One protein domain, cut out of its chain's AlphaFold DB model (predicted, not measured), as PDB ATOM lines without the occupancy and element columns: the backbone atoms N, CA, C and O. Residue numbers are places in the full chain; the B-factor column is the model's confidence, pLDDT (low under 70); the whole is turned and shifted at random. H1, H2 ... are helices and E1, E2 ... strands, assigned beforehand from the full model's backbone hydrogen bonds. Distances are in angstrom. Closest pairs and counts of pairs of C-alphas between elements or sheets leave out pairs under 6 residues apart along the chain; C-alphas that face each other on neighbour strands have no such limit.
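This is residues 11 to 57 and 248 to 380 of the 388 residues of the protein "SMI1_KNR4 domain-containing protein" of Streptomyces sp. C (UniProt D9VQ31). A six-stranded, mostly parallel sheet with H2, H4 and H5 over one face makes the larger lobe. A small antiparallel sheet, E1, E2 and E9 in that order, makes the other end of the long axis, and H5 packs on both sheets. The 180 printed residues have five named helices and nine named strands, in the order E1 E2 E3 H1 E4 H2 E5 E6 H3 E7 H4 E8 H5 E9; the larger sheet runs E3 E8 E7 E6 E5 E4 and is mixed. The class is mixed, helices and strands, with under half of the residues in named elements; the whole is compact, with a radius of gyration of the C-alphas of 17.9 A and spans of 58 by 40 by 31 A.

E1, residues 11 to 15, and E2, residues 20 to 27, form a hairpin, with N 12 and O 24 within hydrogen-bond range at 2.9 A. E2 is also antiparallel to E9, residues 372 to 379, with N 23 and O 376 at 2.8 A. E3, residues 43 to 45, is antiparallel to E8, residues 342 to 345, with N 44 and O 343 at 2.7 A. H1, residues 53 to 56, is not on either sheet. E4, residues 251 to 255, is parallel to E5, residues 272 to 276, with N 254 and O 274 at 2.8 A. H2, residues 261 to 265, is over E4 at a height over the sheet of 8.0 A. E6, residues 297 to 300, is parallel to E5, with N 275 and O 299 at 2.8 A, and to E7, residues 319 to 322, with N 300 and O 321 at 2.9 A. E7 is parallel to E8, with N 344 and O 320 at 2.8 A. H3, residues 308 to 313, touches H4, residues 324 to 332, at a steep tilt of 59 degrees; the closest C-alphas are those of Pro 308 and Asp 326, 5.7 A apart. E4-H2-E5, E6-H3-E7 and E7-H4-E8 are strand-helix-strand units, parallel neighbours joined through a helix, with right-handed crossovers. H4 stands up from the sheet at 51 degrees. H5, residues 352 to 364, makes two layers with H4, helices on one face of the larger sheet, and is also on the smaller sheet, over E2 and E9. In H2, H4 and H5 every O i to N i+4 pair is within hydrogen-bond range; H3 has 0 of 2, but 3 of 3 O i to N i+3 pairs, and H1 is too short for an O i to N i+4 pair.

E1 begins at C-alpha 11 (-123.007, 83.080, -100.169). E2 is 22.7 A long, H5 18.1 A and E9 23.4 A, ending at C-alpha 379 (-134.370, 88.980, -111.450).

The C-alphas farthest apart, of Ala 18 and Pro 268, are 60.1 A apart. Residues 58 to 247 are not printed; C-alphas 57 and 248 are 16.1 A apart across the cut. The links E2 to E3 and E5 to E6 are long. The pLDDT is under 70 at residues 34 to 41, 248 to 249, 259 and 348 to 349.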
ATOM      1  N   PHE A  11    -122.222  83.311 -98.950       78.50
ATOM      2  CA  PHE A  11    -123.007  83.080-100.169       78.50
ATOM      3  C   PHE A  11    -122.184  83.024-101.464       78.50
ATOM      4  O   PHE A  11    -121.124  83.633-101.579       78.50
ATOM      5  N   LYS A  12    -122.720  82.318-102.467       82.75
ATOM      6  CA  LYS A  12    -122.288  82.354-103.873       82.75
ATOM      7  C   LYS A  12    -123.435  82.906-104.713       82.75
ATOM      8  O   LYS A  12    -124.543  82.383-104.638       82.75
ATOM      9  N   ALA A  13    -123.176  83.935-105.513       84.31
ATOM     10  CA  ALA A  13    -124.152  84.489-106.445       84.31
ATOM     11  C   ALA A  13    -123.741  84.185-107.890       84.31
ATOM     12  O   ALA A  13    -122.611  84.451-108.293       84.31
ATOM     13  N   GLU A  14    -124.673  83.650-108.667       85.19
ATOM     14  CA  GLU A  14    -124.547  83.435-110.103       85.19
ATOM     15  C   GLU A  14    -125.522  84.387-110.797       85.19
ATOM     16  O   GLU A  14    -126.736  84.267-110.638       85.19
ATOM     17  N   ILE A  15    -124.997  85.367-111.532       85.12
ATOM     18  CA  ILE A  15    -125.798  86.386-112.214       85.12
ATOM     19  C   ILE A  15    -125.603  86.204-113.713       85.12
ATOM     20  O   ILE A  15    -124.486  86.269-114.223       85.12
ATOM     21  N   SER A  16    -126.695  85.946-114.422       83.12
ATOM     22  CA  SER A  16    -126.684  85.844-115.876       83.12
ATOM     23  C   SER A  16    -126.730  87.238-116.524       83.12
ATOM     24  O   SER A  16    -127.329  88.150-115.949       83.12
ATOM     25  N   PRO A  17    -126.216  87.404-117.757       76.12
ATOM     26  CA  PRO A  17    -126.279  88.680-118.483       76.12
ATOM     27  C   PRO A  17    -127.703  89.212-118.715       76.12
ATOM     28  O   PRO A  17    -127.897  90.398-118.957       76.12
ATOM     29  N   ALA A  18    -128.713  88.340-118.646       79.25
ATOM     30  CA  ALA A  18    -130.120  88.698-118.797       79.25
ATOM     31  C   ALA A  18    -130.769  89.225-117.501       79.25
ATOM     32  O   ALA A  18    -131.972  89.455-117.492       79.25
ATOM     33  N   GLY A  19    -130.009  89.372-116.409       75.81
ATOM     34  CA  GLY A  19    -130.508  89.862-115.119       75.81
ATOM     35  C   GLY A  19    -130.957  88.771-114.146       75.81
ATOM     36  O   GLY A  19    -131.067  89.029-112.948       75.81
ATOM     37  N   ARG A  20    -131.138  87.520-114.600       85.38
ATOM     38  CA  ARG A  20    -131.467  86.404-113.697       85.38
ATOM     39  C   ARG A  20    -130.309  86.146-112.736       85.38
ATOM     40  O   ARG A  20    -129.211  85.830-113.194       85.38
ATOM     41  N   ALA A  21    -130.577  86.225-111.439       86.06
ATOM     42  CA  ALA A  21    -129.636  85.951-110.364       86.06
ATOM     43  C   ALA A  21    -130.085  84.739-109.536       86.06
ATOM     44  O   ALA A  21    -131.248  84.624-109.145       86.06
ATOM     45  N   VAL A  22    -129.145  83.849-109.239       88.94
ATOM     46  CA  VAL A  22    -129.314  82.740-108.298       88.94
ATOM     47  C   VAL A  22    -128.295  82.925-107.185       88.94
ATOM     48  O   VAL A  22    -127.093  82.953-107.430       88.94
ATOM     49  N   VAL A  23    -128.770  83.070-105.953       87.81
ATOM     50  CA  VAL A  23    -127.929  83.228-104.768       87.81
ATOM     51  C   VAL A  23    -128.047  81.978-103.912       87.81
ATOM     52  O   VAL A  23    -129.128  81.618-103.451       87.81
ATOM     53  N   HIS A  24    -126.924  81.312-103.681       86.00
ATOM     54  CA  HIS A  24    -126.808  80.210-102.741       86.00
ATOM     55  C   HIS A  24    -126.237  80.734-101.434       86.00
ATOM     56  O   HIS A  24    -125.056  81.062-101.366       86.00
ATOM     57  N   VAL A  25    -127.073  80.802-100.405       85.56
ATOM     58  CA  VAL A  25    -126.674  81.146 -99.042       85.56
ATOM     59  C   VAL A  25    -126.298  79.861 -98.313       85.56
ATOM     60  O   VAL A  25    -127.091  78.919 -98.243       85.56
ATOM     61  N   LEU A  26    -125.077  79.819 -97.797       83.88
ATOM     62  CA  LEU A  26    -124.523  78.734 -97.006       83.88
ATOM     63  C   LEU A  26    -124.613  79.139 -95.537       83.88
ATOM     64  O   LEU A  26    -124.070  80.168 -95.147       83.88
ATOM     65  N   ASN A  27    -125.286  78.337 -94.719       82.25
ATOM     66  CA  ASN A  27    -125.338  78.577 -93.283       82.25
ATOM     67  C   ASN A  27    -124.482  77.519 -92.578       82.25
ATOM     68  O   ASN A  27    -124.874  76.339 -92.573       82.25
ATOM     69  N   PRO A  28    -123.324  77.911 -92.018       76.88
ATOM     70  CA  PRO A  28    -122.493  77.011 -91.237       76.88
ATOM     71  C   PRO A  28    -123.279  76.552 -90.002       76.88
ATOM     72  O   PRO A  28    -123.922  77.346 -89.316       76.88
ATOM     73  N   GLY A  29    -123.295  75.241 -89.765       75.44
ATOM     74  CA  GLY A  29    -123.844  74.670 -88.536       75.44
ATOM     75  C   GLY A  29    -122.850  74.793 -87.374       75.44
ATOM     76  O   GLY A  29    -121.693  75.132 -87.595       75.44
ATOM     77  N   PRO A  30    -123.228  74.407 -86.143       81.88
ATOM     78  CA  PRO A  30    -122.357  74.498 -84.957       81.88
ATOM     79  C   PRO A  30    -121.105  73.600 -85.010       81.88
ATOM     80  O   PRO A  30    -120.293  73.607 -84.093       81.88
ATOM     81  N   ALA A  31    -120.976  72.772 -86.050       81.88
ATOM     82  CA  ALA A  31    -119.820  71.920 -86.308       81.88
ATOM     83  C   ALA A  31    -118.899  72.480 -87.407       81.88
ATOM     84  O   ALA A  31    -117.991  71.781 -87.844       81.88
ATOM     85  N   SER A  32    -119.137  73.699 -87.885       76.94
ATOM     86  CA  SER A  32    -118.335  74.355 -88.915       76.94
ATOM     87  C   SER A  32    -118.012  75.766 -88.462       76.94
ATOM     88  O   SER A  32    -118.921  76.521 -88.123       76.94
ATOM     89  N   ASP A  33    -116.743  76.146 -88.551       70.88
ATOM     90  CA  ASP A  33    -116.373  77.554 -88.461       70.88
ATOM     91  C   ASP A  33    -116.990  78.323 -89.636       70.88
ATOM     92  O   ASP A  33    -117.157  77.784 -90.740       70.88
ATOM     93  N   SER A  34    -117.326  79.596 -89.408       57.84
ATOM     94  CA  SER A  34    -118.068  80.419 -90.373       57.84
ATOM     95  C   SER A  34    -117.366  80.565 -91.729       57.84
ATOM     96  O   SER A  34    -118.027  80.666 -92.765       57.84
ATOM     97  N   CYS A  35    -116.031  80.506 -91.737       54.94
ATOM     98  CA  CYS A  35    -115.205  80.638 -92.937       54.94
ATOM     99  C   CYS A  35    -114.999  79.317 -93.702       54.94
ATOM    100  O   CYS A  35    -114.807  79.351 -94.922       54.94
ATOM    101  N   ALA A  36    -115.144  78.156 -93.045       57.00
ATOM    102  CA  ALA A  36    -114.803  76.850 -93.624       57.00
ATOM    103  C   ALA A  36    -115.575  76.544 -94.924       57.00
ATOM    104  O   ALA A  36    -115.043  75.908 -95.832       57.00
ATOM    105  N   ALA A  37    -116.813  77.040 -95.042       50.28
ATOM    106  CA  ALA A  37    -117.677  76.811 -96.200       50.28
ATOM    107  C   ALA A  37    -117.406  77.743 -97.402       50.28
ATOM    108  O   ALA A  37    -117.690  77.356 -98.534       50.28
ATOM    109  N   ILE A  38    -116.887  78.966 -97.194       52.78
ATOM    110  CA  ILE A  38    -116.626  79.906 -98.305       52.78
ATOM    111  C   ILE A  38    -115.173  79.873 -98.718       52.78
ATOM    112  O   ILE A  38    -114.880  79.744 -99.904       52.78
ATOM    113  N   THR A  39    -114.264  80.109 -97.773       56.31
ATOM    114  CA  THR A  39    -112.871  80.395 -98.105       56.31
ATOM    115  C   THR A  39    -112.070  79.117 -98.275       56.31
ATOM    116  O   THR A  39    -111.059  79.150 -98.971       56.31
ATOM    117  N   GLY A  40    -112.552  77.997 -97.720       57.06
ATOM    118  CA  GLY A  40    -111.731  76.814 -97.453       57.06
ATOM    119  C   GLY A  40    -110.732  77.036 -96.313       57.06
ATOM    120  O   GLY A  40    -109.956  76.153 -95.969       57.06
ATOM    121  N   ASP A  41    -110.766  78.215 -95.697       61.72
ATOM    122  CA  ASP A  41    -109.954  78.541 -94.539       61.72
ATOM    123  C   ASP A  41    -110.880  78.457 -93.322       61.72
ATOM    124  O   ASP A  41    -111.870  79.183 -93.230       61.72
ATOM    125  N   GLY A  42    -110.626  77.497 -92.438       73.31
ATOM    126  CA  GLY A  42    -111.464  77.192 -91.276       73.31
ATOM    127  C   GLY A  42    -111.593  75.691 -91.042       73.31
ATOM    128  O   GLY A  42    -111.167  74.879 -91.871       73.31
ATOM    129  N   ALA A  43    -112.186  75.311 -89.910       87.81
ATOM    130  CA  ALA A  43    -112.315  73.907 -89.548       87.81
ATOM    131  C   ALA A  43    -113.759  73.406 -89.473       87.81
ATOM    132  O   ALA A  43    -114.704  74.108 -89.115       87.81
ATOM    133  N   LEU A  44    -113.890  72.118 -89.762       92.69
ATOM    134  CA  LEU A  44    -115.045  71.275 -89.514       92.69
ATOM    135  C   LEU A  44    -114.778  70.501 -88.225       92.69
ATOM    136  O   LEU A  44    -113.908  69.629 -88.190       92.69
ATOM    137  N   VAL A  45    -115.518  70.806 -87.166       93.81
ATOM    138  CA  VAL A  45    -115.419  70.147 -85.863       93.81
ATOM    139  C   VAL A  45    -116.096  68.777 -85.935       93.81
ATOM    140  O   VAL A  45    -117.324  68.641 -85.913       93.81
ATOM    141  N   LEU A  46    -115.269  67.738 -86.014       94.25
ATOM    142  CA  LEU A  46    -115.680  66.345 -86.179       94.25
ATOM    143  C   LEU A  46    -116.139  65.700 -84.864       94.25
ATOM    144  O   LEU A  46    -116.879  64.717 -84.893       94.25
ATOM    145  N   VAL A  47    -115.726  66.249 -83.718       94.69
ATOM    146  CA  VAL A  47    -116.100  65.779 -82.376       94.69
ATOM    147  C   VAL A  47    -116.700  66.930 -81.576       94.69
ATOM    148  O   VAL A  47    -116.086  67.980 -81.424       94.69
ATOM    149  N   GLU A  48    -117.909  66.737 -81.050       91.75
ATOM    150  CA  GLU A  48    -118.623  67.777 -80.304       91.75
ATOM    151  C   GLU A  48    -117.848  68.270 -79.081       91.75
ATOM    152  O   GLU A  48    -117.348  67.470 -78.293       91.75
ATOM    153  N   GLY A  49    -117.763  69.594 -78.925       89.50
ATOM    154  CA  GLY A  49    -117.078  70.227 -77.797       89.50
ATOM    155  C   GLY A  49    -115.557  70.068 -77.805       89.50
ATOM    156  O   GLY A  49    -114.911  70.446 -76.827       89.50
ATOM    157  N   ALA A  50    -114.962  69.520 -78.871       92.31
ATOM    158  CA  ALA A  50    -113.514  69.492 -78.995       92.31
ATOM    159  C   ALA A  50    -112.957  70.928 -78.964       92.31
ATOM    160  O   ALA A  50    -113.526  71.825 -79.578       92.31
ATOM    161  N   VAL A  51    -111.840  71.114 -78.247       90.81
ATOM    162  CA  VAL A  51    -110.999  72.337 -78.145       90.81
ATOM    163  C   VAL A  51    -109.564  72.030 -78.587       90.81
ATOM    164  O   VAL A  51    -109.093  70.945 -78.267       90.81
ATOM    165  N   ALA A  52    -108.894  72.883 -79.376       92.25
ATOM    166  CA  ALA A  52    -107.621  72.526 -80.018       92.25
ATOM    167  C   ALA A  52    -106.540  72.353 -78.949       92.25
ATOM    168  O   ALA A  52    -106.609  73.008 -77.912       92.25
ATOM    169  N   GLU A  53    -105.544  71.493 -79.172       93.06
ATOM    170  CA  GLU A  53    -104.573  71.148 -78.122       93.06
ATOM    171  C   GLU A  53    -103.934  72.364 -77.422       93.06
ATOM    172  O   GLU A  53    -103.977  72.390 -76.189       93.06
ATOM    173  N   PRO A  54    -103.486  73.424 -78.129       90.19
ATOM    174  CA  PRO A  54    -102.935  74.611 -77.473       90.19
ATOM    175  C   PRO A  54    -103.899  75.310 -76.516       90.19
ATOM    176  O   PRO A  54    -103.476  75.907 -75.531       90.19
ATOM    177  N   ARG A  55    -105.208  75.207 -76.776       90.62
ATOM    178  CA  ARG A  55    -106.272  75.769 -75.936       90.62
ATOM    179  C   ARG A  55    -106.585  74.900 -74.713       90.62
ATOM    180  O   ARG A  55    -107.235  75.363 -73.783       90.62
ATOM    181  N   ARG A  56    -106.133  73.642 -74.701       90.88
ATOM    182  CA  ARG A  56    -106.283  72.702 -73.575       90.88
ATOM    183  C   ARG A  56    -105.063  72.690 -72.652       90.88
ATOM    184  O   ARG A  56    -105.133  72.117 -71.565       90.88
ATOM    185  N   ARG A  57    -103.932  73.251 -73.094       90.62
ATOM    186  CA  ARG A  57    -102.656  73.150 -72.384       90.62
ATOM    187  C   ARG A  57    -102.655  74.051 -71.151       90.62
ATOM    188  O   ARG A  57    -102.670  75.272 -71.256       90.62
ATOM    189  N   ALA A 248     -89.522  77.414 -82.502       60.31
ATOM    190  CA  ALA A 248     -89.907  76.229 -81.762       60.31
ATOM    191  C   ALA A 248     -89.646  74.988 -82.637       60.31
ATOM    192  O   ALA A 248     -90.230  74.897 -83.719       60.31
ATOM    193  N   PRO A 249     -88.885  73.980 -82.170       66.69
ATOM    194  CA  PRO A 249     -88.723  72.709 -82.892       66.69
ATOM    195  C   PRO A 249     -90.053  71.953 -83.079       66.69
ATOM    196  O   PRO A 249     -90.119  70.972 -83.812       66.69
ATOM    197  N   ALA A 250     -91.118  72.410 -82.414       84.19
ATOM    198  CA  ALA A 250     -92.465  71.867 -82.486       84.19
ATOM    199  C   ALA A 250     -93.256  72.280 -83.746       84.19
ATOM    200  O   ALA A 250     -94.311  71.696 -83.995       84.19
ATOM    201  N   LEU A 251     -92.777  73.243 -84.545       88.88
ATOM    202  CA  LEU A 251     -93.397  73.651 -85.814       88.88
ATOM    203  C   LEU A 251     -92.391  73.531 -86.961       88.88
ATOM    204  O   LEU A 251     -91.361  74.200 -86.957       88.88
ATOM    205  N   ALA A 252     -92.735  72.757 -87.988       90.19
ATOM    206  CA  ALA A 252     -91.970  72.690 -89.227       90.19
ATOM    207  C   ALA A 252     -92.801  73.195 -90.408       90.19
ATOM    208  O   ALA A 252     -93.936  72.766 -90.616       90.19
ATOM    209  N   ARG A 253     -92.200  74.076 -91.216       90.38
ATOM    210  CA  ARG A 253     -92.746  74.501 -92.511       90.38
ATOM    211  C   ARG A 253     -91.850  73.991 -93.627       90.38
ATOM    212  O   ARG A 253     -90.706  74.429 -93.759       90.38
ATOM    213  N   ILE A 254     -92.365  73.072 -94.431       89.81
ATOM    214  CA  ILE A 254     -91.626  72.437 -95.520       89.81
ATOM    215  C   ILE A 254     -92.213  72.892 -96.851       89.81
ATOM    216  O   ILE A 254     -93.413  73.119 -96.991       89.81
ATOM    217  N   HIS A 255     -91.343  73.028 -97.844       88.56
ATOM    218  CA  HIS A 255     -91.727  73.385 -99.200       88.56
ATOM    219  C   HIS A 255     -91.405  72.228-100.143       88.56
ATOM    220  O   HIS A 255     -90.349  71.598-100.017       88.56
ATOM    221  N   THR A 256     -92.268  71.968-101.128       84.88
ATOM    222  CA  THR A 256     -91.952  70.984-102.175       84.88
ATOM    223  C   THR A 256     -90.628  71.332-102.871       84.88
ATOM    224  O   THR A 256     -90.285  72.497-103.061       84.88
ATOM    225  N   GLY A 257     -89.833  70.325-103.239       76.25
ATOM    226  CA  GLY A 257     -88.521  70.547-103.868       76.25
ATOM    227  C   GLY A 257     -87.412  71.087-102.948       76.25
ATOM    228  O   GLY A 257     -86.369  71.492-103.458       76.25
ATOM    229  N   ALA A 258     -87.603  71.086-101.625       78.38
ATOM    230  CA  ALA A 258     -86.552  71.331-100.634       78.38
ATOM    231  C   ALA A 258     -86.244  70.031 -99.850       78.38
ATOM    232  O   ALA A 258     -86.779  69.839 -98.756       78.38
ATOM    233  N   PRO A 259     -85.423  69.110-100.400       67.69
ATOM    234  CA  PRO A 259     -85.247  67.763 -99.844       67.69
ATOM    235  C   PRO A 259     -84.638  67.754 -98.435       67.69
ATOM    236  O   PRO A 259     -85.012  66.912 -97.622       67.69
ATOM    237  N   ASP A 260     -83.775  68.721 -98.115       72.69
ATOM    238  CA  ASP A 260     -83.135  68.830 -96.796       72.69
ATOM    239  C   ASP A 260     -84.125  69.209 -95.678       72.69
ATOM    240  O   ASP A 260     -83.858  68.975 -94.500       72.69
ATOM    241  N   GLY A 261     -85.295  69.757 -96.033       75.56
ATOM    242  CA  GLY A 261     -86.318  70.154 -95.067       75.56
ATOM    243  C   GLY A 261     -87.017  68.972 -94.390       75.56
ATOM    244  O   GLY A 261     -87.468  69.105 -93.258       75.56
ATOM    245  N   VAL A 262     -87.083  67.806 -95.047       81.56
ATOM    246  CA  VAL A 262     -87.801  66.632 -94.521       81.56
ATOM    247  C   VAL A 262     -87.035  65.952 -93.379       81.56
ATOM    248  O   VAL A 262     -87.617  65.806 -92.303       81.56
ATOM    249  N   PRO A 263     -85.742  65.593 -93.525       79.06
ATOM    250  CA  PRO A 263     -84.982  65.015 -92.416       79.06
ATOM    251  C   PRO A 263     -84.835  65.969 -91.226       79.06
ATOM    252  O   PRO A 263     -84.878  65.519 -90.087       79.06
ATOM    253  N   ALA A 264     -84.691  67.277 -91.476       80.31
ATOM    254  CA  ALA A 264     -84.557  68.279 -90.418       80.31
ATOM    255  C   ALA A 264     -85.846  68.455 -89.596       80.31
ATOM    256  O   ALA A 264     -85.781  68.697 -88.394       80.31
ATOM    257  N   ALA A 265     -87.010  68.311 -90.234       83.75
ATOM    258  CA  ALA A 265     -88.307  68.443 -89.579       83.75
ATOM    259  C   ALA A 265     -88.717  67.203 -88.769       83.75
ATOM    260  O   ALA A 265     -89.518  67.325 -87.846       83.75
ATOM    261  N   ALA A 266     -88.206  66.013 -89.098       85.06
ATOM    262  CA  ALA A 266     -88.619  64.741 -88.499       85.06
ATOM    263  C   ALA A 266     -88.043  64.516 -87.081       85.06
ATOM    264  O   ALA A 266     -87.363  63.525 -86.811       85.06
ATOM    265  N   HIS A 267     -88.311  65.446 -86.164       87.31
ATOM    266  CA  HIS A 267     -87.909  65.391 -84.760       87.31
ATOM    267  C   HIS A 267     -89.073  64.902 -83.870       87.31
ATOM    268  O   HIS A 267     -90.220  65.273 -84.121       87.31
ATOM    269  N   PRO A 268     -88.831  64.120 -82.795       88.50
ATOM    270  CA  PRO A 268     -89.885  63.619 -81.897       88.50
ATOM    271  C   PRO A 268     -90.724  64.701 -81.198       88.50
ATOM    272  O   PRO A 268     -91.824  64.406 -80.731       88.50
ATOM    273  N   ASP A 269     -90.218  65.934 -81.122       88.75
ATOM    274  CA  ASP A 269     -90.941  67.079 -80.550       88.75
ATOM    275  C   ASP A 269     -91.837  67.817 -81.556       88.75
ATOM    276  O   ASP A 269     -92.538  68.742 -81.149       88.75
ATOM    277  N   LEU A 270     -91.840  67.427 -82.839       92.69
ATOM    278  CA  LEU A 270     -92.683  68.048 -83.859       92.69
ATOM    279  C   LEU A 270     -94.169  67.863 -83.513       92.69
ATOM    280  O   LEU A 270     -94.652  66.734 -83.414       92.69
ATOM    281  N   GLU A 271     -94.895  68.972 -83.372       94.06
ATOM    282  CA  GLU A 271     -96.341  68.992 -83.125       94.06
ATOM    283  C   GLU A 271     -97.146  69.378 -84.371       94.06
ATOM    284  O   GLU A 271     -98.229  68.833 -84.607       94.06
ATOM    285  N   VAL A 272     -96.621  70.318 -85.163       94.44
ATOM    286  CA  VAL A 272     -97.306  70.917 -86.311       94.44
ATOM    287  C   VAL A 272     -96.420  70.846 -87.550       94.44
ATOM    288  O   VAL A 272     -95.298  71.353 -87.554       94.44
ATOM    289  N   LEU A 273     -96.957  70.266 -88.621       94.75
ATOM    290  CA  LEU A 273     -96.328  70.211 -89.934       94.75
ATOM    291  C   LEU A 273     -97.175  70.964 -90.963       94.75
ATOM    292  O   LEU A 273     -98.337  70.625 -91.188       94.75
ATOM    293  N   ASP A 274     -96.574  71.959 -91.608       93.50
ATOM    294  CA  ASP A 274     -97.158  72.681 -92.738       93.50
ATOM    295  C   ASP A 274     -96.339  72.401 -94.001       93.50
ATOM    296  O   ASP A 274     -95.129  72.652 -94.045       93.50
ATOM    297  N   ILE A 275     -96.993  71.852 -95.020       93.06
ATOM    298  CA  ILE A 275     -96.398  71.558 -96.315       93.06
ATOM    299  C   ILE A 275     -97.000  72.489 -97.356       93.06
ATOM    300  O   ILE A 275     -98.153  72.360 -97.773       93.06
ATOM    301  N   SER A 276     -96.162  73.384 -97.859       89.56
ATOM    302  CA  SER A 276     -96.541  74.337 -98.890       89.56
ATOM    303  C   SER A 276     -95.876  74.018-100.225       89.56
ATOM    304  O   SER A 276     -94.830  73.369-100.337       89.56
ATOM    305  N   ARG A 277     -96.520  74.465-101.302       87.19
ATOM    306  CA  ARG A 277     -96.038  74.219-102.658       87.19
ATOM    307  C   ARG A 277     -95.021  75.277-103.065       87.19
ATOM    308  O   ARG A 277     -95.345  76.460-103.134       87.19
ATOM    309  N   ARG A 278     -93.836  74.840-103.484       84.75
ATOM    310  CA  ARG A 278     -92.926  75.625-104.323       84.75
ATOM    311  C   ARG A 278     -93.139  75.259-105.791       84.75
ATOM    312  O   ARG A 278     -93.409  74.107-106.140       84.75
ATOM    313  N   GLN A 279     -93.014  76.243-106.675       79.12
ATOM    314  CA  GLN A 279     -93.110  76.017-108.115       79.12
ATOM    315  C   GLN A 279     -92.056  74.995-108.579       79.12
ATOM    316  O   GLN A 279     -90.877  75.138-108.270       79.12
ATOM    317  N   GLY A 280     -92.495  73.958-109.301       77.06
ATOM    318  CA  GLY A 280     -91.620  72.900-109.824       77.06
ATOM    319  C   GLY A 280     -91.063  71.920-108.783       77.06
ATOM    320  O   GLY A 280     -90.236  71.086-109.136       77.06
ATOM    321  N   GLY A 281     -91.487  72.006-107.518       82.00
ATOM    322  CA  GLY A 281     -91.028  71.102-106.467       82.00
ATOM    323  C   GLY A 281     -91.692  69.725-106.526       82.00
ATOM    324  O   GLY A 281     -92.889  69.623-106.798       82.00
ATOM    325  N   THR A 282     -90.925  68.678-106.221       87.19
ATOM    326  CA  THR A 282     -91.431  67.304-106.098       87.19
ATOM    327  C   THR A 282     -92.339  67.162-104.870       87.19
ATOM    328  O   THR A 282     -92.004  67.734-103.824       87.19
ATOM    329  N   PRO A 283     -93.448  66.402-104.969       90.69
ATOM    330  CA  PRO A 283     -94.263  66.033-103.816       90.69
ATOM    331  C   PRO A 283     -93.466  65.316-102.714       90.69
ATOM    332  O   PRO A 283     -92.443  64.683-102.979       90.69
ATOM    333  N   ILE A 284     -93.942  65.425-101.477       91.56
ATOM    334  CA  ILE A 284     -93.280  64.955-100.257       91.56
ATOM    335  C   ILE A 284     -93.981  63.698 -99.738       91.56
ATOM    336  O   ILE A 284     -95.207  63.672 -99.634       91.56
ATOM    337  N   SER A 285     -93.202  62.669 -99.398       92.94
ATOM    338  CA  SER A 285     -93.702  61.494 -98.669       92.94
ATOM    339  C   SER A 285     -93.739  61.781 -97.169       92.94
ATOM    340  O   SER A 285     -92.804  62.358 -96.606       92.94
ATOM    341  N   LEU A 286     -94.820  61.356 -96.525       93.81
ATOM    342  CA  LEU A 286     -95.071  61.457 -95.094       93.81
ATOM    343  C   LEU A 286     -94.445  60.307 -94.291       93.81
ATOM    344  O   LEU A 286     -94.453  60.354 -93.061       93.81
ATOM    345  N   GLY A 287     -93.863  59.299 -94.953       91.88
ATOM    346  CA  GLY A 287     -93.233  58.140 -94.310       91.88
ATOM    347  C   GLY A 287     -92.289  58.476 -93.138       91.88
ATOM    348  O   GLY A 287     -92.422  57.857 -92.081       91.88
ATOM    349  N   PRO A 288     -91.390  59.479 -93.249       91.44
ATOM    350  CA  PRO A 288     -90.512  59.897 -92.149       91.44
ATOM    351  C   PRO A 288     -91.236  60.416 -90.897       91.44
ATOM    352  O   PRO A 288     -90.645  60.426 -89.819       91.44
ATOM    353  N   PHE A 289     -92.498  60.835 -91.019       92.88
ATOM    354  CA  PHE A 289     -93.285  61.416 -89.929       92.88
ATOM    355  C   PHE A 289     -94.255  60.418 -89.270       92.88
ATOM    356  O   PHE A 289     -94.808  60.715 -88.212       92.88
ATOM    357  N   ALA A 290     -94.441  59.221 -89.843       89.44
ATOM    358  CA  ALA A 290     -95.436  58.233 -89.401       89.44
ATOM    359  C   ALA A 290     -95.299  57.796 -87.933       89.44
ATOM    360  O   ALA A 290     -96.291  57.532 -87.260       89.44
ATOM    361  N   ALA A 291     -94.073  57.743 -87.415       84.44
ATOM    362  CA  ALA A 291     -93.806  57.307 -86.047       84.44
ATOM    363  C   ALA A 291     -93.713  58.463 -85.033       84.44
ATOM    364  O   ALA A 291     -93.334  58.224 -83.885       84.44
ATOM    365  N   LEU A 292     -94.004  59.708 -85.431       92.62
ATOM    366  CA  LEU A 292     -93.849  60.855 -84.540       92.62
ATOM    367  C   LEU A 292     -95.009  60.927 -83.538       92.62
ATOM    368  O   LEU A 292     -96.154  61.140 -83.935       92.62
ATOM    369  N   PRO A 293     -94.735  60.790 -82.227       90.06
ATOM    370  CA  PRO A 293     -95.783  60.627 -81.221       90.06
ATOM    371  C   PRO A 293     -96.531  61.925 -80.906       90.06
ATOM    372  O   PRO A 293     -97.579  61.882 -80.268       90.06
ATOM    373  N   ARG A 294     -95.970  63.076 -81.295       92.12
ATOM    374  CA  ARG A 294     -96.516  64.404 -80.996       92.12
ATOM    375  C   ARG A 294     -97.106  65.115 -82.205       92.12
ATOM    376  O   ARG A 294     -97.736  66.150 -82.010       92.12
ATOM    377  N   LEU A 295     -96.950  64.565 -83.414       95.62
ATOM    378  CA  LEU A 295     -97.459  65.192 -84.630       95.62
ATOM    379  C   LEU A 295     -98.989  65.144 -84.632       95.62
ATOM    380  O   LEU A 295     -99.596  64.141 -85.007       95.62
ATOM    381  N   ARG A 296     -99.596  66.248 -84.202       95.56
ATOM    382  CA  ARG A 296    -101.045  66.391 -84.029       95.56
ATOM    383  C   ARG A 296    -101.710  67.186 -85.143       95.56
ATOM    384  O   ARG A 296    -102.919  67.060 -85.322       95.56
ATOM    385  N   THR A 297    -100.938  67.972 -85.888       96.50
ATOM    386  CA  THR A 297    -101.453  68.808 -86.972       96.50
ATOM    387  C   THR A 297    -100.658  68.595 -88.251       96.50
ATOM    388  O   THR A 297     -99.440  68.775 -88.264       96.50
ATOM    389  N   LEU A 298    -101.369  68.299 -89.339       96.56
ATOM    390  CA  LEU A 298    -100.842  68.340 -90.699       96.56
ATOM    391  C   LEU A 298    -101.679  69.301 -91.544       96.56
ATOM    392  O   LEU A 298    -102.891  69.134 -91.663       96.56
ATOM    393  N   THR A 299    -101.018  70.264 -92.178       95.00
ATOM    394  CA  THR A 299    -101.569  71.005 -93.316       95.00
ATOM    395  C   THR A 299    -100.764  70.669 -94.559       95.00
ATOM    396  O   THR A 299     -99.539  70.757 -94.534       95.00
ATOM    397  N   ALA A 300    -101.438  70.329 -95.653       93.94
ATOM    398  CA  ALA A 300    -100.797  70.168 -96.947       93.94
ATOM    399  C   ALA A 300    -101.541  70.951 -98.032       93.94
ATOM    400  O   ALA A 300    -102.747  70.796 -98.235       93.94
ATOM    401  N   ALA A 301    -100.805  71.798 -98.749       90.62
ATOM    402  CA  ALA A 301    -101.325  72.510 -99.908       90.62
ATOM    403  C   ALA A 301    -101.573  71.544-101.090       90.62
ATOM    404  O   ALA A 301    -100.962  70.471-101.152       90.62
ATOM    405  N   PRO A 302    -102.395  71.925-102.085       88.56
ATOM    406  CA  PRO A 302    -102.693  71.062-103.226       88.56
ATOM    407  C   PRO A 302    -101.442  70.565-103.964       88.56
ATOM    408  O   PRO A 302    -100.546  71.354-104.297       88.56
ATOM    409  N   HIS A 303    -101.426  69.269-104.292       87.75
ATOM    410  CA  HIS A 303    -100.346  68.587-105.021       87.75
ATOM    411  C   HIS A 303     -98.986  68.586-104.306       87.75
ATOM    412  O   HIS A 303     -97.940  68.566-104.960       87.75
ATOM    413  N   THR A 304     -98.983  68.654-102.973       92.12
ATOM    414  CA  THR A 304     -97.743  68.602-102.189       92.12
ATOM    415  C   THR A 304     -97.432  67.229-101.610       92.12
ATOM    416  O   THR A 304     -96.262  66.962-101.347       92.12
ATOM    417  N   LEU A 305     -98.426  66.352-101.457       93.56
ATOM    418  CA  LEU A 305     -98.242  64.992-100.955       93.56
ATOM    419  C   LEU A 305     -97.906  64.025-102.091       93.56
ATOM    420  O   LEU A 305     -98.508  64.083-103.163       93.56
ATOM    421  N   ALA A 306     -96.929  63.146-101.863       93.38
ATOM    422  CA  ALA A 306     -96.580  62.084-102.804       93.38
ATOM    423  C   ALA A 306     -97.663  60.996-102.859       93.38
ATOM    424  O   ALA A 306     -98.003  60.533-103.946       93.38
ATOM    425  N   ASP A 307     -98.218  60.640-101.701       95.38
ATOM    426  CA  ASP A 307     -99.369  59.754-101.560       95.38
ATOM    427  C   ASP A 307    -100.232  60.220-100.368       95.38
ATOM    428  O   ASP A 307     -99.782  60.146 -99.219       95.38
ATOM    429  N   PRO A 308    -101.469  60.702-100.603       96.00
ATOM    430  CA  PRO A 308    -102.380  61.095 -99.529       96.00
ATOM    431  C   PRO A 308    -102.699  59.973 -98.532       96.00
ATOM    432  O   PRO A 308    -102.993  60.263 -97.374       96.00
ATOM    433  N   LEU A 309    -102.624  58.698 -98.932       96.69
ATOM    434  CA  LEU A 309    -102.940  57.567 -98.052       96.69
ATOM    435  C   LEU A 309    -101.907  57.369 -96.933       96.69
ATOM    436  O   LEU A 309    -102.230  56.766 -95.907       96.69
ATOM    437  N   GLU A 310    -100.696  57.923 -97.066       95.88
ATOM    438  CA  GLU A 310     -99.673  57.881 -96.012       95.88
ATOM    439  C   GLU A 310    -100.109  58.620 -94.734       95.88
ATOM    440  O   GLU A 310     -99.602  58.327 -93.649       95.88
ATOM    441  N   VAL A 311    -101.108  59.509 -94.826       95.69
ATOM    442  CA  VAL A 311    -101.749  60.155 -93.667       95.69
ATOM    443  C   VAL A 311    -102.281  59.128 -92.664       95.69
ATOM    444  O   VAL A 311    -102.246  59.379 -91.461       95.69
ATOM    445  N   ALA A 312    -102.710  57.944 -93.116       91.12
ATOM    446  CA  ALA A 312    -103.177  56.877 -92.229       91.12
ATOM    447  C   ALA A 312    -102.083  56.369 -91.266       91.12
ATOM    448  O   ALA A 312    -102.401  55.805 -90.218       91.12
ATOM    449  N   GLY A 313    -100.804  56.577 -91.600       90.56
ATOM    450  CA  GLY A 313     -99.674  56.279 -90.722       90.56
ATOM    451  C   GLY A 313     -99.482  57.295 -89.593       90.56
ATOM    452  O   GLY A 313     -98.842  56.970 -88.597       90.56
ATOM    453  N   LEU A 314    -100.049  58.501 -89.705       94.94
ATOM    454  CA  LEU A 314     -99.917  59.572 -88.716       94.94
ATOM    455  C   LEU A 314    -100.960  59.402 -87.595       94.94
ATOM    456  O   LEU A 314    -102.029  60.011 -87.588       94.94
ATOM    457  N   THR A 315    -100.657  58.532 -86.636       91.00
ATOM    458  CA  THR A 315    -101.638  58.068 -85.633       91.00
ATOM    459  C   THR A 315    -102.015  59.085 -84.548       91.00
ATOM    460  O   THR A 315    -103.042  58.910 -83.893       91.00
ATOM    461  N   ALA A 316    -101.217  60.140 -84.359       93.88
ATOM    462  CA  ALA A 316    -101.434  61.171 -83.340       93.88
ATOM    463  C   ALA A 316    -102.211  62.403 -83.854       93.88
ATOM    464  O   ALA A 316    -102.416  63.347 -83.093       93.88
ATOM    465  N   LEU A 317    -102.657  62.408 -85.120       96.62
ATOM    466  CA  LEU A 317    -103.333  63.567 -85.710       96.62
ATOM    467  C   LEU A 317    -104.669  63.877 -85.030       96.62
ATOM    468  O   LEU A 317    -105.574  63.041 -85.010       96.62
ATOM    469  N   GLU A 318    -104.813  65.121 -84.582       96.31
ATOM    470  CA  GLU A 318    -106.060  65.723 -84.108       96.31
ATOM    471  C   GLU A 318    -106.672  66.665 -85.152       96.31
ATOM    472  O   GLU A 318    -107.895  66.809 -85.207       96.31
ATOM    473  N   PHE A 319    -105.834  67.297 -85.979       96.56
ATOM    474  CA  PHE A 319    -106.251  68.201 -87.044       96.56
ATOM    475  C   PHE A 319    -105.543  67.873 -88.358       96.56
ATOM    476  O   PHE A 319    -104.328  67.667 -88.405       96.56
ATOM    477  N   LEU A 320    -106.322  67.842 -89.434       96.56
ATOM    478  CA  LEU A 320    -105.842  67.579 -90.782       96.56
ATOM    479  C   LEU A 320    -106.475  68.583 -91.736       96.56
ATOM    480  O   LEU A 320    -107.698  68.646 -91.825       96.56
ATOM    481  N   ALA A 321    -105.653  69.339 -92.456       95.00
ATOM    482  CA  ALA A 321    -106.093  70.258 -93.493       95.00
ATOM    483  C   ALA A 321    -105.469  69.867 -94.834       95.00
ATOM    484  O   ALA A 321    -104.250  69.918 -94.999       95.00
ATOM    485  N   LEU A 322    -106.306  69.467 -95.791       94.56
ATOM    486  CA  LEU A 322    -105.883  68.997 -97.113       94.56
ATOM    487  C   LEU A 322    -106.668  69.688 -98.220       94.56
ATOM    488  O   LEU A 322    -107.763  70.199 -97.993       94.56
ATOM    489  N   ALA A 323    -106.128  69.648 -99.434       92.00
ATOM    490  CA  ALA A 323    -106.870  70.019-100.628       92.00
ATOM    491  C   ALA A 323    -108.024  69.043-100.902       92.00
ATOM    492  O   ALA A 323    -107.953  67.863-100.547       92.00
ATOM    493  N   SER A 324    -109.060  69.502-101.609       91.50
ATOM    494  CA  SER A 324    -110.236  68.681-101.927       91.50
ATOM    495  C   SER A 324    -109.884  67.375-102.642       91.50
ATOM    496  O   SER A 324    -110.468  66.334-102.351       91.50
ATOM    497  N   ALA A 325    -108.901  67.402-103.547       92.25
ATOM    498  CA  ALA A 325    -108.448  66.211-104.265       92.25
ATOM    499  C   ALA A 325    -107.856  65.144-103.325       92.25
ATOM    500  O   ALA A 325    -108.189  63.967-103.446       92.25
ATOM    501  N   ASP A 326    -107.032  65.554-102.360       95.06
ATOM    502  CA  ASP A 326    -106.396  64.640-101.407       95.06
ATOM    503  C   ASP A 326    -107.426  64.094-100.400       95.06
ATOM    504  O   ASP A 326    -107.398  62.913-100.050       95.06
ATOM    505  N   TRP A 327    -108.406  64.916-100.006       95.88
ATOM    506  CA  TRP A 327    -109.552  64.455 -99.219       95.88
ATOM    507  C   TRP A 327    -110.373  63.384 -99.933       95.88
ATOM    508  O   TRP A 327    -110.757  62.400 -99.302       95.88
ATOM    509  N   ARG A 328    -110.629  63.541-101.237       95.31
ATOM    510  CA  ARG A 328    -111.367  62.544-102.028       95.31
ATOM    511  C   ARG A 328    -110.653  61.197-102.043       95.31
ATOM    512  O   ARG A 328    -111.295  60.186-101.786       95.31
ATOM    513  N   VAL A 329    -109.327  61.191-102.206       96.94
ATOM    514  CA  VAL A 329    -108.515  59.962-102.118       96.94
ATOM    515  C   VAL A 329    -108.702  59.261-100.766       96.94
ATOM    516  O   VAL A 329    -108.914  58.048-100.726       96.94
ATOM    517  N   LEU A 330    -108.673  60.008 -99.655       97.12
ATOM    518  CA  LEU A 330    -108.892  59.440 -98.320       97.12
ATOM    519  C   LEU A 330    -110.320  58.918 -98.119       97.12
ATOM    520  O   LEU A 330    -110.501  57.868 -97.501       97.12
ATOM    521  N   LEU A 331    -111.328  59.642 -98.606       96.88
ATOM    522  CA  LEU A 331    -112.737  59.262 -98.489       96.88
ATOM    523  C   LEU A 331    -113.041  57.986 -99.275       96.88
ATOM    524  O   LEU A 331    -113.592  57.043 -98.706       96.88
ATOM    525  N   ASP A 332    -112.613  57.927-100.536       96.88
ATOM    526  CA  ASP A 332    -112.847  56.788-101.427       96.88
ATOM    527  C   ASP A 332    -112.163  55.511-100.912       96.88
ATOM    528  O   ASP A 332    -112.694  54.408-101.050       96.88
ATOM    529  N   ALA A 333    -111.004  55.654-100.263       96.81
ATOM    530  CA  ALA A 333    -110.281  54.552 -99.633       96.81
ATOM    531  C   ALA A 333    -110.775  54.204 -98.213       96.81
ATOM    532  O   ALA A 333    -110.299  53.234 -97.620       96.81
ATOM    533  N   GLY A 334    -111.689  54.990 -97.630       95.50
ATOM    534  CA  GLY A 334    -112.109  54.836 -96.233       95.50
ATOM    535  C   GLY A 334    -110.975  55.060 -95.221       95.50
ATOM    536  O   GLY A 334    -110.993  54.485 -94.131       95.50
ATOM    537  N   ALA A 335    -109.981  55.874 -95.582       95.81
ATOM    538  CA  ALA A 335    -108.724  56.067 -94.861       95.81
ATOM    539  C   ALA A 335    -108.691  57.329 -93.977       95.81
ATOM    540  O   ALA A 335    -107.647  57.663 -93.421       95.81
ATOM    541  N   VAL A 336    -109.819  58.033 -93.812       96.00
ATOM    542  CA  VAL A 336    -109.907  59.214 -92.933       96.00
ATOM    543  C   VAL A 336    -109.564  58.828 -91.480       96.00
ATOM    544  O   VAL A 336    -110.289  58.014 -90.885       96.00
ATOM    545  N   PRO A 337    -108.511  59.409 -90.862       94.94
ATOM    546  CA  PRO A 337    -108.074  58.997 -89.530       94.94
ATOM    547  C   PRO A 337    -109.162  59.180 -88.467       94.94
ATOM    548  O   PRO A 337    -109.867  60.191 -88.412       94.94
ATOM    549  N   ARG A 338    -109.312  58.176 -87.595       92.25
ATOM    550  CA  ARG A 338    -110.314  58.176 -86.510       92.25
ATOM    551  C   ARG A 338    -109.959  59.079 -85.334       92.25
ATOM    552  O   ARG A 338    -110.851  59.412 -84.567       92.25
ATOM    553  N   SER A 339    -108.693  59.461 -85.217       93.69
ATOM    554  CA  SER A 339    -108.182  60.363 -84.185       93.69
ATOM    555  C   SER A 339    -108.545  61.834 -84.425       93.69
ATOM    556  O   SER A 339    -108.448  62.628 -83.495       93.69
ATOM    557  N   LEU A 340    -108.982  62.199 -85.640       96.56
ATOM    558  CA  LEU A 340    -109.276  63.591 -85.978       96.56
ATOM    559  C   LEU A 340    -110.425  64.151 -85.140       96.56
ATOM    560  O   LEU A 340    -111.546  63.636 -85.162       96.56
ATOM    561  N   LEU A 341    -110.131  65.262 -84.471       96.75
ATOM    562  CA  LEU A 341    -111.087  66.099 -83.757       96.75
ATOM    563  C   LEU A 341    -111.703  67.147 -84.682       96.75
ATOM    564  O   LEU A 341    -112.859  67.524 -84.496       96.75
ATOM    565  N   ALA A 342    -110.954  67.580 -85.696       95.62
ATOM    566  CA  ALA A 342    -111.447  68.459 -86.742       95.62
ATOM    567  C   ALA A 342    -110.705  68.256 -88.070       95.62
ATOM    568  O   ALA A 342    -109.634  67.644 -88.117       95.62
ATOM    569  N   ALA A 343    -111.267  68.803 -89.144       95.19
ATOM    570  CA  ALA A 343    -110.706  68.765 -90.491       95.19
ATOM    571  C   ALA A 343    -110.805  70.136 -91.174       95.19
ATOM    572  O   ALA A 343    -111.769  70.854 -90.948       95.19
ATOM    573  N   GLY A 344    -109.841  70.492 -92.020       92.69
ATOM    574  CA  GLY A 344    -109.873  71.692 -92.865       92.69
ATOM    575  C   GLY A 344    -109.792  71.334 -94.349       92.69
ATOM    576  O   GLY A 344    -109.186  70.323 -94.713       92.69
ATOM    577  N   ILE A 345    -110.387  72.146 -95.224       91.50
ATOM    578  CA  ILE A 345    -110.345  71.937 -96.682       91.50
ATOM    579  C   ILE A 345    -109.594  73.094 -97.334       91.50
ATOM    580  O   ILE A 345    -110.188  74.110 -97.665       91.50
ATOM    581  N   VAL A 346    -108.294  72.916 -97.567       86.62
ATOM    582  CA  VAL A 346    -107.429  73.938 -98.165       86.62
ATOM    583  C   VAL A 346    -107.867  74.204 -99.603       86.62
ATOM    584  O   VAL A 346    -107.599  73.411-100.509       86.62
ATOM    585  N   ARG A 347    -108.521  75.340 -99.827       76.12
ATOM    586  CA  ARG A 347    -109.053  75.709-101.139       76.12
ATOM    587  C   ARG A 347    -108.040  76.512-101.947       76.12
ATOM    588  O   ARG A 347    -107.373  77.410-101.438       76.12
ATOM    589  N   ARG A 348    -107.990  76.259-103.255       66.06
ATOM    590  CA  ARG A 348    -107.411  77.193-104.227       66.06
ATOM    591  C   ARG A 348    -108.316  77.269-105.451       66.06
ATOM    592  O   ARG A 348    -108.325  76.345-106.252       66.06
ATOM    593  N   ASP A 349    -109.056  78.369-105.573       68.88
ATOM    594  CA  ASP A 349    -109.902  78.678-106.737       68.88
ATOM    595  C   ASP A 349    -110.978  77.614-107.062       68.88
ATOM    596  O   ASP A 349    -111.366  77.443-108.216       68.88
ATOM    597  N   GLU A 350    -111.475  76.891-106.051       78.19
ATOM    598  CA  GLU A 350    -112.540  75.887-106.223       78.19
ATOM    599  C   GLU A 350    -113.937  76.475-105.984       78.19
ATOM    600  O   GLU A 350    -114.108  77.427-105.212       78.19
ATOM    601  N   ASP A 351    -114.949  75.875-106.622       84.06
ATOM    602  CA  ASP A 351    -116.352  76.240-106.418       84.06
ATOM    603  C   ASP A 351    -116.747  76.043-104.940       84.06
ATOM    604  O   ASP A 351    -116.703  74.907-104.453       84.06
ATOM    605  N   PRO A 352    -117.182  77.102-104.225       80.88
ATOM    606  CA  PRO A 352    -117.626  76.999-102.833       80.88
ATOM    607  C   PRO A 352    -118.688  75.920-102.596       80.88
ATOM    608  O   PRO A 352    -118.742  75.318-101.524       80.88
ATOM    609  N   LEU A 353    -119.532  75.640-103.593       85.75
ATOM    610  CA  LEU A 353    -120.562  74.607-103.477       85.75
ATOM    611  C   LEU A 353    -119.964  73.197-103.427       85.75
ATOM    612  O   LEU A 353    -120.376  72.397-102.594       85.75
ATOM    613  N   ALA A 354    -118.958  72.913-104.255       87.12
ATOM    614  CA  ALA A 354    -118.280  71.617-104.256       87.12
ATOM    615  C   ALA A 354    -117.489  71.389-102.955       87.12
ATOM    616  O   ALA A 354    -117.469  70.278-102.422       87.12
ATOM    617  N   VAL A 355    -116.887  72.454-102.414       86.75
ATOM    618  CA  VAL A 355    -116.230  72.432-101.097       86.75
ATOM    619  C   VAL A 355    -117.247  72.157 -99.989       86.75
ATOM    620  O   VAL A 355    -116.987  71.344 -99.106       86.75
ATOM    621  N   THR A 356    -118.431  72.773-100.062       87.88
ATOM    622  CA  THR A 356    -119.527  72.527 -99.110       87.88
ATOM    623  C   THR A 356    -119.997  71.072 -99.153       87.88
ATOM    624  O   THR A 356    -120.206  70.465 -98.103       87.88
ATOM    625  N   ASP A 357    -120.141  70.488-100.344       90.69
ATOM    626  CA  ASP A 357    -120.542  69.086-100.494       90.69
ATOM    627  C   ASP A 357    -119.499  68.146 -99.866       90.69
ATOM    628  O   ASP A 357    -119.847  67.270 -99.073       90.69
ATOM    629  N   LEU A 358    -118.207  68.393-100.122       92.44
ATOM    630  CA  LEU A 358    -117.111  67.657 -99.485       92.44
ATOM    631  C   LEU A 358    -117.112  67.816 -97.954       92.44
ATOM    632  O   LEU A 358    -116.942  66.837 -97.225       92.44
ATOM    633  N   ALA A 359    -117.326  69.034 -97.454       91.81
ATOM    634  CA  ALA A 359    -117.421  69.301 -96.023       91.81
ATOM    635  C   ALA A 359    -118.567  68.512 -95.373       91.81
ATOM    636  O   ALA A 359    -118.388  67.904 -94.316       91.81
ATOM    637  N   ASN A 360    -119.728  68.461 -96.027       93.31
ATOM    638  CA  ASN A 360    -120.877  67.700 -95.552       93.31
ATOM    639  C   ASN A 360    -120.622  66.190 -95.528       93.31
ATOM    640  O   ASN A 360    -121.094  65.520 -94.611       93.31
ATOM    641  N   GLU A 361    -119.841  65.646 -96.460       95.31
ATOM    642  CA  GLU A 361    -119.415  64.243 -96.404       95.31
ATOM    643  C   GLU A 361    -118.514  63.962 -95.191       95.31
ATOM    644  O   GLU A 361    -118.741  62.990 -94.465       95.31
ATOM    645  N   LEU A 362    -117.545  64.842 -94.906       94.44
ATOM    646  CA  LEU A 362    -116.679  64.729 -93.725       94.44
ATOM    647  C   LEU A 362    -117.474  64.820 -92.412       94.44
ATOM    648  O   LEU A 362    -117.249  64.033 -91.491       94.44
ATOM    649  N   LEU A 363    -118.436  65.744 -92.334       94.25
ATOM    650  CA  LEU A 363    -119.333  65.882 -91.184       94.25
ATOM    651  C   LEU A 363    -120.232  64.645 -91.024       94.25
ATOM    652  O   LEU A 363    -120.385  64.131 -89.911       94.25
ATOM    653  N   ALA A 364    -120.774  64.117 -92.125       95.25
ATOM    654  CA  ALA A 364    -121.629  62.934 -92.122       95.25
ATOM    655  C   ALA A 364    -120.893  61.682 -91.622       95.25
ATOM    656  O   ALA A 364    -121.460  60.924 -90.834       95.25
ATOM    657  N   LEU A 365    -119.611  61.500 -91.972       95.06
ATOM    658  CA  LEU A 365    -118.776  60.402 -91.452       95.06
ATOM    659  C   LEU A 365    -118.693  60.361 -89.921       95.06
ATOM    660  O   LEU A 365    -118.362  59.328 -89.331       95.06
ATOM    661  N   ARG A 366    -118.953  61.497 -89.272       93.88
ATOM    662  CA  ARG A 366    -118.881  61.679 -87.822       93.88
ATOM    663  C   ARG A 366    -120.240  61.995 -87.201       93.88
ATOM    664  O   ARG A 366    -120.302  62.323 -86.021       93.88
ATOM    665  N   ASN A 367    -121.325  61.848 -87.968       94.56
ATOM    666  CA  ASN A 367    -122.693  62.173 -87.558       94.56
ATOM    667  C   ASN A 367    -122.818  63.600 -86.992       94.56
ATOM    668  O   ASN A 367    -123.504  63.830 -85.994       94.56
ATOM    669  N   ARG A 368    -122.113  64.559 -87.599       94.69
ATOM    670  CA  ARG A 368    -122.176  65.972 -87.216       94.69
ATOM    671  C   ARG A 368    -123.252  66.718 -88.017       94.69
ATOM    672  O   ARG A 368    -123.563  66.307 -89.135       94.69
ATOM    673  N   PRO A 369    -123.831  67.803 -87.464       92.81
ATOM    674  CA  PRO A 369    -124.755  68.664 -88.199       92.81
ATOM    675  C   PRO A 369    -124.135  69.185 -89.497       92.81
ATOM    676  O   PRO A 369    -123.008  69.672 -89.488       92.81
ATOM    677  N   LEU A 370    -124.890  69.091 -90.590       92.06
ATOM    678  CA  LEU A 370    -124.451  69.499 -91.923       92.06
ATOM    679  C   LEU A 370    -124.571  71.016 -92.121       92.06
ATOM    680  O   LEU A 370    -125.429  71.671 -91.528       92.06
ATOM    681  N   ILE A 371    -123.747  71.553 -93.016       88.75
ATOM    682  CA  ILE A 371    -123.874  72.909 -93.549       88.75
ATOM    683  C   ILE A 371    -125.109  72.944 -94.450       88.75
ATOM    684  O   ILE A 371    -125.258  72.124 -95.364       88.75
ATOM    685  N   THR A 372    -126.006  73.897 -94.196       88.19
ATOM    686  CA  THR A 372    -127.256  74.017 -94.958       88.19
ATOM    687  C   THR A 372    -127.104  75.005 -96.106       88.19
ATOM    688  O   THR A 372    -126.457  76.042 -95.972       88.19
ATOM    689  N   ARG A 373    -127.728  74.690 -97.245       88.75
ATOM    690  CA  ARG A 373    -127.750  75.539 -98.439       88.75
ATOM    691  C   ARG A 373    -129.172  76.011 -98.705       88.75
ATOM    692  O   ARG A 373    -130.066  75.196 -98.922       88.75
ATOM    693  N   THR A 374    -129.363  77.324 -98.744       88.00
ATOM    694  CA  THR A 374    -130.615  77.966 -99.160       88.00
ATOM    695  C   THR A 374    -130.408  78.610-100.522       88.00
ATOM    696  O   THR A 374    -129.444  79.343-100.715       88.00
ATOM    697  N   THR A 375    -131.296  78.340-101.477       89.19
ATOM    698  CA  THR A 375    -131.236  78.962-102.807       89.19
ATOM    699  C   THR A 375    -132.315  80.025-102.917       89.19
ATOM    700  O   THR A 375    -133.485  79.746-102.666       89.19
ATOM    701  N   VAL A 376    -131.908  81.231-103.295       88.62
ATOM    702  CA  VAL A 376    -132.780  82.372-103.554       88.62
ATOM    703  C   VAL A 376    -132.641  82.734-105.025       88.62
ATOM    704  O   VAL A 376    -131.541  83.003-105.499       88.62
ATOM    705  N   GLU A 377    -133.752  82.726-105.753       88.44
ATOM    706  CA  GLU A 377    -133.793  83.166-107.147       88.44
ATOM    707  C   GLU A 377    -134.385  84.572-107.232       88.44
ATOM    708  O   GLU A 377    -135.339  84.900-106.523       88.44
ATOM    709  N   GLY A 378    -133.826  85.398-108.111       84.25
ATOM    710  CA  GLY A 378    -134.297  86.751-108.369       84.25
ATOM    711  C   GLY A 378    -134.006  87.193-109.798       84.25
ATOM    712  O   GLY A 378    -133.235  86.568-110.525       84.25
ATOM    713  N   ASP A 379    -134.637  88.288-110.195       83.62
ATOM    714  CA  ASP A 379    -134.370  88.980-111.450       83.62
ATOM    715  C   ASP A 379    -133.960  90.415-111.110       83.62
ATOM    716  O   ASP A 379    -134.723  91.155-110.487       83.62
ATOM    717  N   LEU A 380    -132.720  90.767-111.444       78.31
ATOM    718  CA  LEU A 380    -132.126  92.077-111.183       78.31
ATOM    719  C   LEU A 380    -132.404  93.075-112.320       78.31
ATOM    720  O   LEU A 380    -132.020  94.239-112.207       78.31
TER     721      LEU A 380